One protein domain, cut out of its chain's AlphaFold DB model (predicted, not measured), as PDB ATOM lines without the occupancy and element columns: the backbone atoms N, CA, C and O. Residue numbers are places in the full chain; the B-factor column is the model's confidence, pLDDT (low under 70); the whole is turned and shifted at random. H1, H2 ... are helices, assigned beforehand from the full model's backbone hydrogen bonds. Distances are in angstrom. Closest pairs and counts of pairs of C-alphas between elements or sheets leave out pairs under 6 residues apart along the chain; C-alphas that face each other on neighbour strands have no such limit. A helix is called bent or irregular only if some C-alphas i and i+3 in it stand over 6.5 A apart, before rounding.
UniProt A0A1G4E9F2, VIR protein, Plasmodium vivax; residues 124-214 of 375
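This is residues 124 to 214 of the 375 residues of the protein "VIR protein" of Plasmodium vivax (UniProt A0A1G4E9F2). Three long helices form an up-and-down bundle, each running against the one before, and residues 196 to 214, with no named element, run back along it on the side away from H1. The printed part has 91 residues, with H1, H2, H3 in chain order and no named strand: all helix. It is compact, radius of gyration of the C-alphas 13.6 A, and spans 43 by 28 by 16 A.

H2, residues 152 to 172, has a kink of 32 degrees near residue 164 and is only just irregular: C-alphas 166 and 169 are 6.8 A apart. H1, residues 124 to 143, touches H2 as a hairpin, closest C-alphas Leu 135 and Cys 160, 5.9 A. H3, residues 177 to 195, also makes a hairpin with H2, touching residues 164 to 171 alone, closest C-alphas Cys 171 and Cys 180, 5.9 A. H1 and H3 touch, the same way at a shallow tilt of 4 degrees, closest C-alphas Asp 128 and Phe 179, 7.1 A. O i to N i+4 pairs are within hydrogen-bond range throughout H1, in 12 of 17 in H2 and 11 of 15 in H3.

From first to last C-alpha H2 measures 32.3 A, H1 29.1 A and H3 28.9 A. C-alpha 124 is at (140.821, 133.167, 115.752), C-alpha 195 at (145.489, 140.134, 81.967).

The printed part has no cut or long link; pLDDT is under 70 at residues 150, 172 to 175 and 211 to 214.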
ATOM      1  N   ASN A 124     139.646 133.297 116.617       89.50
ATOM      2  CA  ASN A 124     140.821 133.167 115.752       89.50
ATOM      3  C   ASN A 124     140.429 132.847 114.299       89.50
ATOM      4  O   ASN A 124     141.020 133.391 113.373       89.50
ATOM      5  N   ASP A 125     139.429 131.979 114.088       91.75
ATOM      6  CA  ASP A 125     138.925 131.698 112.737       91.75
ATOM      7  C   ASP A 125     138.303 132.950 112.104       91.75
ATOM      8  O   ASP A 125     138.544 133.223 110.932       91.75
ATOM      9  N   LEU A 126     137.536 133.725 112.876       93.38
ATOM     10  CA  LEU A 126     136.878 134.939 112.402       93.38
ATOM     11  C   LEU A 126     137.893 136.023 112.031       93.38
ATOM     12  O   LEU A 126     137.764 136.607 110.962       93.38
ATOM     13  N   GLU A 127     138.917 136.234 112.861       91.62
ATOM     14  CA  GLU A 127     140.029 137.151 112.569       91.62
ATOM     15  C   GLU A 127     140.766 136.750 111.282       91.62
ATOM     16  O   GLU A 127     141.144 137.599 110.478       91.62
ATOM     17  N   ASP A 128     140.956 135.452 111.047       91.88
ATOM     18  CA  ASP A 128     141.554 134.960 109.807       91.88
ATOM     19  C   ASP A 128     140.639 135.187 108.591       91.88
ATOM     20  O   ASP A 128     141.091 135.634 107.534       91.88
ATOM     21  N   MET A 129     139.334 134.950 108.729       94.00
ATOM     22  CA  MET A 129     138.368 135.220 107.662       94.00
ATOM     23  C   MET A 129     138.213 136.716 107.357       94.00
ATOM     24  O   MET A 129     138.044 137.074 106.193       94.00
ATOM     25  N   GLU A 130     138.303 137.592 108.360       94.44
ATOM     26  CA  GLU A 130     138.269 139.051 108.190       94.44
ATOM     27  C   GLU A 130     139.430 139.531 107.308       94.44
ATOM     28  O   GLU A 130     139.222 140.287 106.360       94.44
ATOM     29  N   LYS A 131     140.636 138.989 107.506       92.81
ATOM     30  CA  LYS A 131     141.797 139.301 106.654       92.81
ATOM     31  C   LYS A 131     141.568 138.895 105.195       92.81
ATOM     32  O   LYS A 131     141.891 139.650 104.277       92.81
ATOM     33  N   LEU A 132     141.001 137.705 104.958       95.44
ATOM     34  CA  LEU A 132     140.635 137.264 103.604       95.44
ATOM     35  C   LEU A 132     139.556 138.169 103.003       95.44
ATOM     36  O   LEU A 132     139.634 138.541 101.832       95.44
ATOM     37  N   TYR A 133     138.566 138.552 103.805       96.31
ATOM     38  CA  TYR A 133     137.509 139.470 103.403       96.31
ATOM     39  C   TYR A 133     138.065 140.841 102.990       96.31
ATOM     40  O   TYR A 133     137.683 141.368 101.942       96.31
ATOM     41  N   ASP A 134     139.023 141.386 103.736       94.81
ATOM     42  CA  ASP A 134     139.702 142.642 103.408       94.81
ATOM     43  C   ASP A 134     140.530 142.547 102.122       94.81
ATOM     44  O   ASP A 134     140.486 143.456 101.283       94.81
ATOM     45  N   LEU A 135     141.236 141.429 101.924       95.38
ATOM     46  CA  LEU A 135     141.967 141.142 100.688       95.38
ATOM     47  C   LEU A 135     141.036 141.129  99.472       95.38
ATOM     48  O   LEU A 135     141.303 141.803  98.473       95.38
ATOM     49  N   TYR A 136     139.912 140.414  99.555       96.31
ATOM     50  CA  TYR A 136     138.944 140.357  98.460       96.31
ATOM     51  C   TYR A 136     138.192 141.675  98.251       96.31
ATOM     52  O   TYR A 136     137.858 141.994  97.109       96.31
ATOM     53  N   ASN A 137     137.981 142.486  99.291       95.31
ATOM     54  CA  ASN A 137     137.477 143.852  99.132       95.31
ATOM     55  C   ASN A 137     138.475 144.744  98.388       95.31
ATOM     56  O   ASN A 137     138.089 145.461  97.462       95.31
ATOM     57  N   ALA A 138     139.761 144.677  98.741       93.69
ATOM     58  CA  ALA A 138     140.804 145.413  98.032       93.69
ATOM     59  C   ALA A 138     140.912 144.967  96.562       93.69
ATOM     60  O   ALA A 138     141.029 145.810  95.671       93.69
ATOM     61  N   TYR A 139     140.798 143.664  96.294       94.00
ATOM     62  CA  TYR A 139     140.739 143.124  94.935       94.00
ATOM     63  C   TYR A 139     139.496 143.601  94.171       94.00
ATOM     64  O   TYR A 139     139.608 144.068  93.038       94.00
ATOM     65  N   TYR A 140     138.313 143.546  94.790       93.88
ATOM     66  CA  TYR A 140     137.078 144.061  94.200       93.88
ATOM     67  C   TYR A 140     137.227 145.528  93.787       93.88
ATOM     68  O   TYR A 140     136.880 145.892  92.665       93.88
ATOM     69  N   ASP A 141     137.810 146.351  94.655       91.50
ATOM     70  CA  ASP A 141     138.042 147.765  94.384       91.50
ATOM     71  C   ASP A 141     138.959 148.006  93.170       91.50
ATOM     72  O   ASP A 141     138.821 149.038  92.514       91.50
ATOM     73  N   ILE A 142     139.891 147.092  92.868       90.88
ATOM     74  CA  ILE A 142     140.698 147.124  91.633       90.88
ATOM     75  C   ILE A 142     139.808 146.796  90.432       90.88
ATOM     76  O   ILE A 142     139.806 147.513  89.433       90.88
ATOM     77  N   MET A 143     139.006 145.738  90.536       89.12
ATOM     78  CA  MET A 143     138.143 145.278  89.446       89.12
ATOM     79  C   MET A 143     137.070 146.309  89.074       89.12
ATOM     80  O   MET A 143     136.703 146.431  87.900       89.12
ATOM     81  N   THR A 144     136.590 147.096  90.037       89.50
ATOM     82  CA  THR A 144     135.533 148.096  89.825       89.50
ATOM     83  C   THR A 144     136.026 149.533  89.736       89.50
ATOM     84  O   THR A 144     135.200 150.431  89.598       89.50
ATOM     85  N   MET A 145     137.338 149.782  89.795       86.50
ATOM     86  CA  MET A 145     137.855 151.142  89.637       86.50
ATOM     87  C   MET A 145     137.526 151.716  88.255       86.50
ATOM     88  O   MET A 145     137.401 150.979  87.262       86.50
ATOM     89  N   ASP A 146     137.431 153.044  88.210       80.44
ATOM     90  CA  ASP A 146     137.359 153.780  86.959       80.44
ATOM     91  C   ASP A 146     138.694 153.657  86.211       80.44
ATOM     92  O   ASP A 146     139.760 153.998  86.723       80.44
ATOM     93  N   HIS A 147     138.609 153.157  84.981       71.19
ATOM     94  CA  HIS A 147     139.718 152.992  84.048       71.19
ATOM     95  C   HIS A 147     140.469 154.289  83.710       71.19
ATOM     96  O   HIS A 147     141.593 154.217  83.223       71.19
ATOM     97  N   GLN A 148     139.871 155.456  83.963       71.50
ATOM     98  CA  GLN A 148     140.500 156.756  83.716       71.50
ATOM     99  C   GLN A 148     141.521 157.153  84.802       71.50
ATOM    100  O   GLN A 148     142.270 158.111  84.625       71.50
ATOM    101  N   ILE A 149     141.592 156.419  85.920       71.56
ATOM    102  CA  ILE A 149     142.537 156.688  87.013       71.56
ATOM    103  C   ILE A 149     143.847 155.928  86.746       71.56
ATOM    104  O   ILE A 149     143.986 154.759  87.106       71.56
ATOM    105  N   THR A 150     144.825 156.605  86.139       63.72
ATOM    106  CA  THR A 150     146.085 156.013  85.642       63.72
ATOM    107  C   THR A 150     146.922 155.283  86.702       63.72
ATOM    108  O   THR A 150     147.472 154.228  86.401       63.72
ATOM    109  N   ASP A 151     146.953 155.761  87.951       72.44
ATOM    110  CA  ASP A 151     147.710 155.124  89.052       72.44
ATOM    111  C   ASP A 151     146.833 154.274  89.992       72.44
ATOM    112  O   ASP A 151     147.297 153.762  91.023       72.44
ATOM    113  N   GLY A 152     145.551 154.111  89.649       78.50
ATOM    114  CA  GLY A 152     144.566 153.417  90.477       78.50
ATOM    115  C   GLY A 152     144.936 151.955  90.704       78.50
ATOM    116  O   GLY A 152     144.863 151.473  91.839       78.50
ATOM    117  N   CYS A 153     145.420 151.278  89.653       86.12
ATOM    118  CA  CYS A 153     145.786 149.870  89.748       86.12
ATOM    119  C   CYS A 153     146.998 149.652  90.666       86.12
ATOM    120  O   CYS A 153     146.906 148.856  91.597       86.12
ATOM    121  N   ILE A 154     148.100 150.398  90.486       87.75
ATOM    122  CA  ILE A 154     149.307 150.265  91.332       87.75
ATOM    123  C   ILE A 154     148.976 150.538  92.797       87.75
ATOM    124  O   ILE A 154     149.375 149.779  93.680       87.75
ATOM    125  N   THR A 155     148.264 151.632  93.068       85.00
ATOM    126  CA  THR A 155     147.985 152.069  94.440       85.00
ATOM    127  C   THR A 155     147.144 151.039  95.189       85.00
ATOM    128  O   THR A 155     147.474 150.665  96.314       85.00
ATOM    129  N   LYS A 156     146.089 150.521  94.554       87.12
ATOM    130  CA  LYS A 156     145.235 149.490  95.155       87.12
ATOM    131  C   LYS A 156     145.931 148.127  95.223       87.12
ATOM    132  O   LYS A 156     145.808 147.441  96.231       87.12
ATOM    133  N   ALA A 157     146.732 147.770  94.220       90.94
ATOM    134  CA  ALA A 157     147.540 146.552  94.236       90.94
ATOM    135  C   ALA A 157     148.548 146.537  95.398       90.94
ATOM    136  O   ALA A 157     148.697 145.516  96.066       90.94
ATOM    137  N   LYS A 158     149.177 147.679  95.715       90.94
ATOM    138  CA  LYS A 158     150.031 147.816  96.907       90.94
ATOM    139  C   LYS A 158     149.274 147.512  98.202       90.94
ATOM    140  O   LYS A 158     149.836 146.852  99.067       90.94
ATOM    141  N   LYS A 159     148.000 147.913  98.316       91.19
ATOM    142  CA  LYS A 159     147.153 147.556  99.469       91.19
ATOM    143  C   LYS A 159     146.974 146.037  99.586       91.19
ATOM    144  O   LYS A 159     147.119 145.507 100.683       91.19
ATOM    145  N   CYS A 160     146.721 145.341  98.474       93.06
ATOM    146  CA  CYS A 160     146.645 143.875  98.466       93.06
ATOM    147  C   CYS A 160     147.964 143.232  98.920       93.06
ATOM    148  O   CYS A 160     147.943 142.299  99.713       93.06
ATOM    149  N   VAL A 161     149.108 143.748  98.455       92.56
ATOM    150  CA  VAL A 161     150.436 143.244  98.844       92.56
ATOM    151  C   VAL A 161     150.682 143.405 100.340       92.56
ATOM    152  O   VAL A 161     151.142 142.456 100.966       92.56
ATOM    153  N   THR A 162     150.357 144.565 100.917       91.50
ATOM    154  CA  THR A 162     150.490 144.795 102.364       91.50
ATOM    155  C   THR A 162     149.658 143.785 103.154       91.50
ATOM    156  O   THR A 162     150.221 143.016 103.924       91.50
ATOM    157  N   LEU A 163     148.350 143.707 102.878       91.81
ATOM    158  CA  LEU A 163     147.434 142.794 103.573       91.81
ATOM    159  C   LEU A 163     147.845 141.317 103.435       91.81
ATOM    160  O   LEU A 163     147.662 140.523 104.351       91.81
ATOM    161  N   TYR A 164     148.405 140.928 102.288       93.31
ATOM    162  CA  TYR A 164     148.827 139.551 102.038       93.31
ATOM    163  C   TYR A 164     150.137 139.205 102.762       93.31
ATOM    164  O   TYR A 164     150.270 138.127 103.352       93.31
ATOM    165  N   ASN A 165     151.114 140.115 102.721       89.19
ATOM    166  CA  ASN A 165     152.444 139.892 103.287       89.19
ATOM    167  C   ASN A 165     152.420 139.740 104.807       89.19
ATOM    168  O   ASN A 165     153.178 138.922 105.330       89.19
ATOM    169  N   ASP A 166     151.527 140.460 105.487       81.88
ATOM    170  CA  ASP A 166     151.373 140.412 106.945       81.88
ATOM    171  C   ASP A 166     150.991 139.010 107.458       81.88
ATOM    172  O   ASP A 166     151.153 138.705 108.641       81.88
ATOM    173  N   HIS A 167     150.505 138.124 106.579       83.62
ATOM    174  CA  HIS A 167     149.953 136.827 106.975       83.62
ATOM    175  C   HIS A 167     150.625 135.626 106.309       83.62
ATOM    176  O   HIS A 167     150.812 134.598 106.962       83.62
ATOM    177  N   ILE A 168     151.070 135.739 105.054       85.56
ATOM    178  CA  ILE A 168     151.698 134.611 104.343       85.56
ATOM    179  C   ILE A 168     153.020 134.154 104.982       85.56
ATOM    180  O   ILE A 168     153.387 132.984 104.880       85.56
ATOM    181  N   GLN A 169     153.734 135.045 105.680       79.38
ATOM    182  CA  GLN A 169     154.985 134.694 106.363       79.38
ATOM    183  C   GLN A 169     154.757 133.705 107.517       79.38
ATOM    184  O   GLN A 169     155.580 132.816 107.740       79.38
ATOM    185  N   ALA A 170     153.616 133.805 108.204       78.56
ATOM    186  CA  ALA A 170     153.265 132.935 109.324       78.56
ATOM    187  C   ALA A 170     152.849 131.519 108.878       78.56
ATOM    188  O   ALA A 170     152.848 130.589 109.687       78.56
ATOM    189  N   CYS A 171     152.582 131.305 107.583       82.94
ATOM    190  CA  CYS A 171     152.287 129.979 107.032       82.94
ATOM    191  C   CYS A 171     153.442 128.970 107.174       82.94
ATOM    192  O   CYS A 171     153.219 127.768 107.049       82.94
ATOM    193  N   ALA A 172     154.655 129.430 107.509       68.44
ATOM    194  CA  ALA A 172     155.781 128.567 107.867       68.44
ATOM    195  C   ALA A 172     155.778 128.074 109.330       68.44
ATOM    196  O   ALA A 172     156.491 127.122 109.635       68.44
ATOM    197  N   THR A 173     155.006 128.688 110.234       62.53
ATOM    198  CA  THR A 173     155.129 128.488 111.694       62.53
ATOM    199  C   THR A 173     153.841 127.998 112.368       62.53
ATOM    200  O   THR A 173     153.525 128.415 113.478       62.53
ATOM    201  N   GLY A 174     153.092 127.095 111.728       59.97
ATOM    202  CA  GLY A 174     151.958 126.408 112.373       59.97
ATOM    203  C   GLY A 174     150.599 127.114 112.280       59.97
ATOM    204  O   GLY A 174     149.685 126.767 113.025       59.97
ATOM    205  N   VAL A 175     150.436 128.075 111.364       67.31
ATOM    206  CA  VAL A 175     149.112 128.590 110.962       67.31
ATOM    207  C   VAL A 175     148.293 127.480 110.284       67.31
ATOM    208  O   VAL A 175     148.857 126.569 109.675       67.31
ATOM    209  N   LYS A 176     146.956 127.542 110.394       71.69
ATOM    210  CA  LYS A 176     146.045 126.545 109.810       71.69
ATOM    211  C   LYS A 176     146.280 126.401 108.306       71.69
ATOM    212  O   LYS A 176     146.191 127.375 107.557       71.69
ATOM    213  N   GLU A 177     146.495 125.163 107.867       79.75
ATOM    214  CA  GLU A 177     146.730 124.819 106.459       79.75
ATOM    215  C   GLU A 177     145.612 125.344 105.542       79.75
ATOM    216  O   GLU A 177     145.884 125.848 104.454       79.75
ATOM    217  N   SER A 178     144.358 125.318 106.008       84.31
ATOM    218  CA  SER A 178     143.199 125.808 105.257       84.31
ATOM    219  C   SER A 178     143.206 127.328 105.034       84.31
ATOM    220  O   SER A 178     142.862 127.767 103.936       84.31
ATOM    221  N   PHE A 179     143.653 128.132 106.005       88.50
ATOM    222  CA  PHE A 179     143.814 129.583 105.831       88.50
ATOM    223  C   PHE A 179     144.963 129.904 104.865       88.50
ATOM    224  O   PHE A 179     144.802 130.698 103.940       88.50
ATOM    225  N   CYS A 180     146.105 129.228 105.016       88.94
ATOM    226  CA  CYS A 180     147.239 129.392 104.106       88.94
ATOM    227  C   CYS A 180     146.893 128.994 102.668       88.94
ATOM    228  O   CYS A 180     147.284 129.679 101.724       88.94
ATOM    229  N   LYS A 181     146.104 127.930 102.491       88.81
ATOM    230  CA  LYS A 181     145.556 127.555 101.188       88.81
ATOM    231  C   LYS A 181     144.679 128.666 100.605       88.81
ATOM    232  O   LYS A 181     144.887 129.033  99.456       88.81
ATOM    233  N   ALA A 182     143.782 129.254 101.398       92.56
ATOM    234  CA  ALA A 182     142.941 130.363 100.946       92.56
ATOM    235  C   ALA A 182     143.757 131.608 100.538       92.56
ATOM    236  O   ALA A 182     143.433 132.252  99.541       92.56
ATOM    237  N   LEU A 183     144.856 131.921 101.238       92.88
ATOM    238  CA  LEU A 183     145.791 132.970 100.808       92.88
ATOM    239  C   LEU A 183     146.430 132.634  99.452       92.88
ATOM    240  O   LEU A 183     146.489 133.481  98.561       92.88
ATOM    241  N   LEU A 184     146.891 131.399  99.261       91.69
ATOM    242  CA  LEU A 184     147.471 130.980  97.983       91.69
ATOM    243  C   LEU A 184     146.445 131.007  96.840       91.69
ATOM    244  O   LEU A 184     146.798 131.412  95.732       91.69
ATOM    245  N   ASP A 185     145.189 130.650  97.109       92.25
ATOM    246  CA  ASP A 185     144.084 130.781  96.156       92.25
ATOM    247  C   ASP A 185     143.850 132.264  95.803       92.25
ATOM    248  O   ASP A 185     143.797 132.620  94.623       92.25
ATOM    249  N   PHE A 186     143.849 133.168  96.791       95.06
ATOM    250  CA  PHE A 186     143.796 134.614  96.540       95.06
ATOM    251  C   PHE A 186     144.961 135.093  95.666       95.06
ATOM    252  O   PHE A 186     144.765 135.889  94.746       95.06
ATOM    253  N   LYS A 187     146.183 134.596  95.896       94.50
ATOM    254  CA  LYS A 187     147.336 134.929  95.049       94.50
ATOM    255  C   LYS A 187     147.109 134.533  93.587       94.50
ATOM    256  O   LYS A 187     147.523 135.271  92.689       94.50
ATOM    257  N   GLN A 188     146.464 133.397  93.331       93.38
ATOM    258  CA  GLN A 188     146.113 132.995  91.968       93.38
ATOM    259  C   GLN A 188     145.106 133.963  91.338       93.38
ATOM    260  O   GLN A 188     145.304 134.363  90.192       93.38
ATOM    261  N   GLU A 189     144.086 134.395  92.086       93.19
ATOM    262  CA  GLU A 189     143.133 135.415  91.627       93.19
ATOM    263  C   GLU A 189     143.823 136.752  91.333       93.19
ATOM    264  O   GLU A 189     143.664 137.307  90.248       93.19
ATOM    265  N   TYR A 190     144.679 137.232  92.236       94.06
ATOM    266  CA  TYR A 190     145.446 138.464  92.045       94.06
ATOM    267  C   TYR A 190     146.292 138.440  90.763       94.06
ATOM    268  O   TYR A 190     146.356 139.431  90.037       94.06
ATOM    269  N   ASN A 191     146.910 137.303  90.430       92.56
ATOM    270  CA  ASN A 191     147.724 137.182  89.218       92.56
ATOM    271  C   ASN A 191     146.920 137.376  87.925       92.56
ATOM    272  O   ASN A 191     147.501 137.774  86.911       92.56
ATOM    273  N   LYS A 192     145.599 137.154  87.949       91.81
ATOM    274  CA  LYS A 192     144.726 137.403  86.793       91.81
ATOM    275  C   LYS A 192     144.670 138.885  86.424       91.81
ATOM    276  O   LYS A 192     144.498 139.190  85.248       91.81
ATOM    277  N   LEU A 193     144.939 139.796  87.369       89.94
ATOM    278  CA  LEU A 193     144.996 141.242  87.116       89.94
ATOM    279  C   LEU A 193     146.009 141.624  86.029       89.94
ATOM    280  O   LEU A 193     145.809 142.626  85.350       89.94
ATOM    281  N   LYS A 194     147.065 140.823  85.810       87.12
ATOM    282  CA  LYS A 194     148.030 141.048  84.715       87.12
ATOM    283  C   LYS A 194     147.358 141.011  83.333       87.12
ATOM    284  O   LYS A 194     147.817 141.678  82.412       87.12
ATOM    285  N   ASN A 195     146.256 140.272  83.205       87.44
ATOM    286  CA  ASN A 195     145.489 140.134  81.967       87.44
ATOM    287  C   ASN A 195     144.263 141.060  81.917       87.44
ATOM    288  O   ASN A 195     143.616 141.158  80.877       87.44
ATOM    289  N   GLU A 196     143.936 141.750  83.011       87.06
ATOM    290  CA  GLU A 196     142.789 142.653  83.057       87.06
ATOM    291  C   GLU A 196     143.095 143.943  82.284       87.06
ATOM    292  O   GLU A 196     144.089 144.604  82.591       87.06
ATOM    293  N   PRO A 197     142.251 144.382  81.328       84.12
ATOM    294  CA  PRO A 197     142.533 145.552  80.487       84.12
ATOM    295  C   PRO A 197     142.869 146.831  81.263       84.12
ATOM    296  O   PRO A 197     143.625 147.674  80.785       84.12
ATOM    297  N   LYS A 198     142.320 146.967  82.475       80.56
ATOM    298  CA  LYS A 198     142.529 148.113  83.370       80.56
ATOM    299  C   LYS A 198     143.915 148.133  84.022       80.56
ATOM    300  O   LYS A 198     144.364 149.184  84.464       80.56
ATOM    301  N   CYS A 199     144.573 146.980  84.105       85.88
ATOM    302  CA  CYS A 199     145.852 146.792  84.786       85.88
ATOM    303  C   CYS A 199     146.941 146.214  83.869       85.88
ATOM    304  O   CYS A 199     148.103 146.191  84.253       85.88
ATOM    305  N   SER A 200     146.606 145.807  82.643       77.88
ATOM    306  CA  SER A 200     147.511 145.101  81.725       77.88
ATOM    307  C   SER A 200     148.724 145.917  81.274       77.88
ATOM    308  O   SER A 200     149.751 145.353  80.910       77.88
ATOM    309  N   LYS A 201     148.641 147.251  81.324       79.12
ATOM    310  CA  LYS A 201     149.765 148.163  81.028       79.12
ATOM    311  C   LYS A 201     150.598 148.522  82.264       79.12
ATOM    312  O   LYS A 201     151.512 149.336  82.171       79.12
ATOM    313  N   THR A 202     150.256 147.966  83.423       82.88
ATOM    314  CA  THR A 202     150.851 148.301  84.715       82.88
ATOM    315  C   THR A 202     151.790 147.195  85.178       82.88
ATOM    316  O   THR A 202     151.417 146.026  85.216       82.88
ATOM    317  N   ASN A 203     152.988 147.568  85.633       86.44
ATOM    318  CA  ASN A 203     153.874 146.645  86.340       86.44
ATOM    319  C   ASN A 203     153.351 146.419  87.764       86.44
ATOM    320  O   ASN A 203     153.681 147.164  88.689       86.44
ATOM    321  N   LEU A 204     152.485 145.416  87.924       90.00
ATOM    322  CA  LEU A 204     151.895 145.087  89.217       90.00
ATOM    323  C   LEU A 204     152.935 144.492  90.170       90.00
ATOM    324  O   LEU A 204     153.733 143.652  89.748       90.00
ATOM    325  N   PRO A 205     152.907 144.872  91.460       91.88
ATOM    326  CA  PRO A 205     153.742 144.225  92.457       91.88
ATOM    327  C   PRO A 205     153.336 142.756  92.609       91.88
ATOM    328  O   PRO A 205     152.158 142.409  92.495       91.88
ATOM    329  N   GLU A 206     154.306 141.884  92.858       91.31
ATOM    330  CA  GLU A 206     154.057 140.450  92.990       91.31
ATOM    331  C   GLU A 206     153.725 140.067  94.432       91.31
ATOM    332  O   GLU A 206     154.282 140.617  95.382       91.31
ATOM    333  N   LEU A 207     152.839 139.083  94.594       92.25
ATOM    334  CA  LEU A 207     152.577 138.471  95.893       92.25
ATOM    335  C   LEU A 207     153.574 137.326  96.131       92.25
ATOM    336  O   LEU A 207     153.690 136.438  95.273       92.25
ATOM    337  N   PRO A 208     154.285 137.282  97.271       86.69
ATOM    338  CA  PRO A 208     155.233 136.212  97.561       86.69
ATOM    339  C   PRO A 208     154.545 134.841  97.662       86.69
ATOM    340  O   PRO A 208     153.337 134.716  97.867       86.69
ATOM    341  N   GLY A 209     155.302 133.777  97.392       80.56
ATOM    342  CA  GLY A 209     154.851 132.401  97.630       80.56
ATOM    343  C   GLY A 209     155.032 131.991  99.090       80.56
ATOM    344  O   GLY A 209     155.345 132.824  99.937       80.56
ATOM    345  N   LEU A 210     154.884 130.694  99.363       78.25
ATOM    346  CA  LEU A 210     155.306 130.137 100.648       78.25
ATOM    347  C   LEU A 210     156.812 130.378 100.867       78.25
ATOM    348  O   LEU A 210     157.573 130.379  99.891       78.25
ATOM    349  N   PRO A 211     157.263 130.541 102.122       68.94
ATOM    350  CA  PRO A 211     158.685 130.615 102.443       68.94
ATOM    351  C   PRO A 211     159.460 129.407 101.882       68.94
ATOM    352  O   PRO A 211     158.980 128.272 101.927       68.94
ATOM    353  N   GLN A 212     160.670 129.638 101.353       60.25
ATOM    354  CA  GLN A 212     161.486 128.641 100.630       60.25
ATOM    355  C   GLN A 212     161.704 127.316 101.390       60.25
ATOM    356  O   GLN A 212     161.851 126.269 100.759       60.25
ATOM    357  N   SER A 213     161.674 127.328 102.726       56.72
ATOM    358  CA  SER A 213     161.796 126.124 103.559       56.72
ATOM    359  C   SER A 213     160.701 125.083 103.284       56.72
ATOM    360  O   SER A 213     160.988 123.887 103.273       56.72
ATOM    361  N   GLN A 214     159.473 125.511 102.977       56.06
ATOM    362  CA  GLN A 214     158.356 124.609 102.675       56.06
ATOM    363  C   GLN A 214     158.344 124.111 101.226       56.06
ATOM    364  O   GLN A 214     157.856 123.013 100.969       56.06
TER     365      GLN A 214